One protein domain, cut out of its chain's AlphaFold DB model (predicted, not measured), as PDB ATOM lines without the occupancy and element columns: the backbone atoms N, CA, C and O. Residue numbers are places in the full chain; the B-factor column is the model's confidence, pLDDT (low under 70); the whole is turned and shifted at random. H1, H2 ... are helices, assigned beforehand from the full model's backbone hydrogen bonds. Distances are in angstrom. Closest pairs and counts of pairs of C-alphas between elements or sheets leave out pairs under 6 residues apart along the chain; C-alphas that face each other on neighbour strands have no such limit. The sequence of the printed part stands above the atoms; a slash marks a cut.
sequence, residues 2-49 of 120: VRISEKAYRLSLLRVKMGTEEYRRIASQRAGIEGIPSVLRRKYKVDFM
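This is residues 2 to 49 of the 120 residues of the protein "Transposase DDE domain-containing protein" of Caldicoprobacter faecalis (UniProt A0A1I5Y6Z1). Two helices, H1 and then the longer H2, meet near their ends in a wide, open V or L, with a short tail at each far end. The space between the arms is empty. The printed part has 48 residues with two named helices and no named strand, and its class is all helix. It is extended, with a radius of gyration of the C-alphas of 17.6 A, and spans 57 by 23 by 10 A.

H1 is residues 6 to 19, from C-alpha 6 at (281.042, 264.019, 245.457), 20.3 A long. H2 is residues 21 to 42, 30.8 A long, ending with C-alpha 42 at (265.251, 277.186, 279.899). H2 has a kink of 28 degrees near residue 36.

H1 and H2 are joined by a tight link of one residue, Thr 20. They are close but not clearly touching; their closest C-alphas, those of Met 18 and Arg 24, are 6.6 A apart. Their lines are about perpendicular, at 89 degrees. In H1 every O i to N i+4 pair is within hydrogen-bond range; in H2, 15 of 18 are.

The C-alphas of Val 2 and Met 49, the two farthest apart, are 57.7 A apart. The printed part has no cut. The mean pLDDT of the printed part is 92.6, and no printed residue is under 70.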
ATOM      1  N   VAL A   2     274.770 254.763 237.539       77.69
ATOM      2  CA  VAL A   2     274.487 255.492 238.792       77.69
ATOM      3  C   VAL A   2     275.425 256.696 238.877       77.69
ATOM      4  O   VAL A   2     276.641 256.528 238.874       77.69
ATOM      5  N   ARG A   3     274.879 257.917 238.929       81.56
ATOM      6  CA  ARG A   3     275.666 259.147 239.110       81.56
ATOM      7  C   ARG A   3     275.789 259.449 240.603       81.56
ATOM      8  O   ARG A   3     274.820 259.876 241.223       81.56
ATOM      9  N   ILE A   4     276.968 259.235 241.182       83.81
ATOM     10  CA  ILE A   4     277.249 259.602 242.576       83.81
ATOM     11  C   ILE A   4     277.899 260.986 242.588       83.81
ATOM     12  O   ILE A   4     278.971 261.185 242.026       83.81
ATOM     13  N   SER A   5     277.240 261.952 243.230       92.00
ATOM     14  CA  SER A   5     277.826 263.270 243.492       92.00
ATOM     15  C   SER A   5     278.908 263.162 244.567       92.00
ATOM     16  O   SER A   5     278.738 262.443 245.553       92.00
ATOM     17  N   GLU A   6     279.980 263.943 244.446       92.69
ATOM     18  CA  GLU A   6     281.042 264.019 245.457       92.69
ATOM     19  C   GLU A   6     280.490 264.319 246.862       92.69
ATOM     20  O   GLU A   6     280.922 263.738 247.859       92.69
ATOM     21  N   LYS A   7     279.457 265.168 246.949       94.12
ATOM     22  CA  LYS A   7     278.777 265.474 248.214       94.12
ATOM     23  C   LYS A   7     278.152 264.225 248.839       94.12
ATOM     24  O   LYS A   7     278.269 264.022 250.047       94.12
ATOM     25  N   ALA A   8     277.518 263.381 248.024       94.00
ATOM     26  CA  ALA A   8     276.895 262.140 248.482       94.00
ATOM     27  C   ALA A   8     277.941 261.141 249.000       94.00
ATOM     28  O   ALA A   8     277.719 260.513 250.035       94.00
ATOM     29  N   TYR A   9     279.101 261.065 248.339       93.94
ATOM     30  CA  TYR A   9     280.234 260.249 248.779       93.94
ATOM     31  C   TYR A   9     280.830 260.741 250.111       93.94
ATOM     32  O   TYR A   9     280.998 259.968 251.049       93.94
ATOM     33  N   ARG A  10     281.065 262.049 250.269       95.94
ATOM     34  CA  ARG A  10     281.564 262.606 251.544       95.94
ATOM     35  C   ARG A  10     280.588 262.365 252.704       95.94
ATOM     36  O   ARG A  10     281.009 262.034 253.812       95.94
ATOM     37  N   LEU A  11     279.283 262.492 252.453       94.56
ATOM     38  CA  LEU A  11     278.238 262.206 253.441       94.56
ATOM     39  C   LEU A  11     278.201 260.729 253.852       94.56
ATOM     40  O   LEU A  11     277.967 260.443 255.026       94.56
ATOM     41  N   SER A  12     278.416 259.786 252.928       95.00
ATOM     42  CA  SER A  12     278.449 258.360 253.274       95.00
ATOM     43  C   SER A  12     279.659 258.024 254.148       95.00
ATOM     44  O   SER A  12     279.488 257.374 255.179       95.00
ATOM     45  N   LEU A  13     280.842 258.559 253.827       95.88
ATOM     46  CA  LEU A  13     282.041 258.417 254.663       95.88
ATOM     47  C   LEU A  13     281.835 258.995 256.068       95.88
ATOM     48  O   LEU A  13     282.197 258.365 257.064       95.88
ATOM     49  N   LEU A  14     281.201 260.169 256.167       94.50
ATOM     50  CA  LEU A  14     280.857 260.766 257.455       94.50
ATOM     51  C   LEU A  14     279.925 259.849 258.257       94.50
ATOM     52  O   LEU A  14     280.170 259.630 259.438       94.50
ATOM     53  N   ARG A  15     278.880 259.285 257.639       93.94
ATOM     54  CA  ARG A  15     277.951 258.360 258.315       93.94
ATOM     55  C   ARG A  15     278.654 257.119 258.852       93.94
ATOM     56  O   ARG A  15     278.399 256.745 259.991       93.94
ATOM     57  N   VAL A  16     279.573 256.536 258.079       94.81
ATOM     58  CA  VAL A  16     280.402 255.410 258.537       94.81
ATOM     59  C   VAL A  16     281.232 255.822 259.754       94.81
ATOM     60  O   VAL A  16     281.203 255.140 260.777       94.81
ATOM     61  N   LYS A  17     281.888 256.991 259.703       94.00
ATOM     62  CA  LYS A  17     282.643 257.540 260.841       94.00
ATOM     63  C   LYS A  17     281.756 257.765 262.069       94.00
ATOM     64  O   LYS A  17     282.159 257.411 263.174       94.00
ATOM     65  N   MET A  18     280.550 258.302 261.890       94.19
ATOM     66  CA  MET A  18     279.586 258.522 262.975       94.19
ATOM     67  C   MET A  18     279.060 257.223 263.596       94.19
ATOM     68  O   MET A  18     278.664 257.228 264.759       94.19
ATOM     69  N   GLY A  19     279.068 256.116 262.846       92.00
ATOM     70  CA  GLY A  19     278.670 254.795 263.336       92.00
ATOM     71  C   GLY A  19     279.675 254.154 264.299       92.00
ATOM     72  O   GLY A  19     279.293 253.297 265.101       92.00
ATOM     73  N   THR A  20     280.937 254.592 264.271       95.81
ATOM     74  CA  THR A  20     281.978 254.081 265.174       95.81
ATOM     75  C   THR A  20     281.620 254.341 266.641       95.81
ATOM     76  O   THR A  20     281.056 255.380 266.995       95.81
ATOM     77  N   GLU A  21     281.941 253.390 267.522       95.38
ATOM     78  CA  GLU A  21     281.682 253.527 268.964       95.38
ATOM     79  C   GLU A  21     282.447 254.717 269.560       95.38
ATOM     80  O   GLU A  21     281.913 255.473 270.371       95.38
ATOM     81  N   GLU A  22     283.676 254.953 269.093       94.19
ATOM     82  CA  GLU A  22     284.484 256.091 269.528       94.19
ATOM     83  C   GLU A  22     283.790 257.427 269.234       94.19
ATOM     84  O   GLU A  22     283.679 258.279 270.122       94.19
ATOM     85  N   TYR A  23     283.270 257.594 268.012       94.31
ATOM     86  CA  TYR A  23     282.552 258.806 267.643       94.31
ATOM     87  C   TYR A  23     281.299 258.990 268.497       94.31
ATOM     88  O   TYR A  23     281.066 260.084 269.013       94.31
ATOM     89  N   ARG A  24     280.516 257.921 268.703       94.75
ATOM     90  CA  ARG A  24     279.310 257.959 269.547       94.75
ATOM     91  C   ARG A  24     279.631 258.374 270.982       94.75
ATOM     92  O   ARG A  24     278.946 259.241 271.528       94.75
ATOM     93  N   ARG A  25     280.707 257.842 271.567       95.31
ATOM     94  CA  ARG A  25     281.166 258.207 272.915       95.31
ATOM     95  C   ARG A  25     281.504 259.696 273.020       95.31
ATOM     96  O   ARG A  25     281.022 260.370 273.931       95.31
ATOM     97  N   ILE A  26     282.294 260.227 272.084       94.38
ATOM     98  CA  ILE A  26     282.692 261.646 272.078       94.38
ATOM     99  C   ILE A  26     281.477 262.551 271.831       94.38
ATOM    100  O   ILE A  26     281.300 263.558 272.518       94.38
ATOM    101  N   ALA A  27     280.611 262.186 270.885       93.81
ATOM    102  CA  ALA A  27     279.396 262.934 270.583       93.81
ATOM    103  C   ALA A  27     278.454 262.998 271.794       93.81
ATOM    104  O   ALA A  27     277.941 264.069 272.117       93.81
ATOM    105  N   SER A  28     278.289 261.891 272.525       93.75
ATOM    106  CA  SER A  28     277.486 261.863 273.751       93.75
ATOM    107  C   SER A  28     278.050 262.777 274.841       93.75
ATOM    108  O   SER A  28     277.279 263.428 275.547       93.75
ATOM    109  N   GLN A  29     279.376 262.848 274.994       92.19
ATOM    110  CA  GLN A  29     280.008 263.755 275.959       92.19
ATOM    111  C   GLN A  29     279.757 265.220 275.593       92.19
ATOM    112  O   GLN A  29     279.376 266.014 276.454       92.19
ATOM    113  N   ARG A  30     279.894 265.570 274.308       92.19
ATOM    114  CA  ARG A  30     279.605 266.921 273.807       92.19
ATOM    115  C   ARG A  30     278.148 267.302 274.012       92.19
ATOM    116  O   ARG A  30     277.890 268.363 274.565       92.19
ATOM    117  N   ALA A  31     277.215 266.411 273.685       92.31
ATOM    118  CA  ALA A  31     275.792 266.636 273.927       92.31
ATOM    119  C   ALA A  31     275.497 266.906 275.415       92.31
ATOM    120  O   ALA A  31     274.671 267.759 275.742       92.31
ATOM    121  N   GLY A  32     276.207 266.226 276.324       88.62
ATOM    122  CA  GLY A  32     276.148 266.502 277.760       88.62
ATOM    123  C   GLY A  32     276.620 267.915 278.120       88.62
ATOM    124  O   GLY A  32     275.919 268.624 278.841       88.62
ATOM    125  N   ILE A  33     277.773 268.344 277.594       88.44
ATOM    126  CA  ILE A  33     278.362 269.672 277.848       88.44
ATOM    127  C   ILE A  33     277.500 270.788 277.240       88.44
ATOM    128  O   ILE A  33     277.137 271.744 277.925       88.44
ATOM    129  N   GLU A  34     277.118 270.655 275.972       90.88
ATOM    130  CA  GLU A  34     276.307 271.623 275.224       90.88
ATOM    131  C   GLU A  34     274.868 271.716 275.764       90.88
ATOM    132  O   GLU A  34     274.216 272.761 275.679       90.88
ATOM    133  N   GLY A  35     274.378 270.646 276.398       91.62
ATOM    134  CA  GLY A  35     273.088 270.625 277.079       91.62
ATOM    135  C   GLY A  35     273.032 271.509 278.329       91.62
ATOM    136  O   GLY A  35     271.955 272.014 278.666       91.62
ATOM    137  N   ILE A  36     274.165 271.751 279.002       89.81
ATOM    138  CA  ILE A  36     274.214 272.518 280.258       89.81
ATOM    139  C   ILE A  36     273.722 273.965 280.058       89.81
ATOM    140  O   ILE A  36     272.758 274.347 280.735       89.81
ATOM    141  N   PRO A  37     274.266 274.770 279.115       91.62
ATOM    142  CA  PRO A  37     273.745 276.109 278.833       91.62
ATOM    143  C   PRO A  37     272.246 276.119 278.511       91.62
ATOM    144  O   PRO A  37     271.508 276.972 279.007       91.62
ATOM    145  N   SER A  38     271.766 275.140 277.736       93.25
ATOM    146  CA  SER A  38     270.348 275.028 277.370       93.25
ATOM    147  C   SER A  38     269.445 274.836 278.592       93.25
ATOM    148  O   SER A  38     268.403 275.488 278.710       93.25
ATOM    149  N   VAL A  39     269.836 273.969 279.532       92.75
ATOM    150  CA  VAL A  39     269.094 273.746 280.784       92.75
ATOM    151  C   VAL A  39     269.116 274.995 281.659       92.75
ATOM    152  O   VAL A  39     268.082 275.379 282.212       92.75
ATOM    153  N   LEU A  40     270.265 275.660 281.763       92.50
ATOM    154  CA  LEU A  40     270.408 276.878 282.556       92.50
ATOM    155  C   LEU A  40     269.504 278.003 282.049       92.50
ATOM    156  O   LEU A  40     268.812 278.639 282.846       92.50
ATOM    157  N   ARG A  41     269.424 278.198 280.730       94.56
ATOM    158  CA  ARG A  41     268.525 279.188 280.120       94.56
ATOM    159  C   ARG A  41     267.058 278.813 280.292       94.56
ATOM    160  O   ARG A  41     266.279 279.597 280.831       94.56
ATOM    161  N   ARG A  42     266.668 277.590 279.916       95.50
ATOM    162  CA  ARG A  42     265.251 277.186 279.899       95.50
ATOM    163  C   ARG A  42     264.655 276.993 281.288       95.50
ATOM    164  O   ARG A  42     263.547 277.470 281.533       95.50
ATOM    165  N   LYS A  43     265.369 276.299 282.178       94.38
ATOM    166  CA  LYS A  43     264.864 275.871 283.491       94.38
ATOM    167  C   LYS A  43     265.260 276.814 284.616       94.38
ATOM    168  O   LYS A  43     264.434 277.099 285.473       94.38
ATOM    169  N   TYR A  44     266.504 277.284 284.613       92.88
ATOM    170  CA  TYR A  44     267.006 278.160 285.669       92.88
ATOM    171  C   TYR A  44     266.917 279.642 285.313       92.88
ATOM    172  O   TYR A  44     267.190 280.457 286.185       92.88
ATOM    173  N   LYS A  45     266.498 280.013 284.093       94.06
ATOM    174  CA  LYS A  45     266.292 281.407 283.658       94.06
ATOM    175  C   LYS A  45     267.516 282.284 283.952       94.06
ATOM    176  O   LYS A  45     267.419 283.300 284.640       94.06
ATOM    177  N   VAL A  46     268.701 281.840 283.525       92.62
ATOM    178  CA  VAL A  46     269.945 282.613 283.722       92.62
ATOM    179  C   VAL A  46     269.958 283.925 282.934       92.62
ATOM    180  O   VAL A  46     270.587 284.874 283.381       92.62
ATOM    181  N   ASP A  47     269.212 284.015 281.831       92.44
ATOM    182  CA  ASP A  47     269.148 285.238 281.016       92.44
ATOM    183  C   ASP A  47     268.307 286.346 281.687       92.44
ATOM    184  O   ASP A  47     268.551 287.530 281.476       92.44
ATOM    185  N   PHE A  48     267.357 285.972 282.553       93.06
ATOM    186  CA  PHE A  48     266.422 286.886 283.229       93.06
ATOM    187  C   PHE A  48     266.733 287.036 284.727       93.06
ATOM    188  O   PHE A  48     265.836 287.017 285.569       93.06
ATOM    189  N   MET A  49     268.014 287.113 285.101       94.25
ATOM    190  CA  MET A  49     268.398 287.302 286.505       94.25
ATOM    191  C   MET A  49     268.105 288.738 286.973       94.25
ATOM    192  O   MET A  49     268.559 289.681 286.326       94.25
TER     193      MET A  49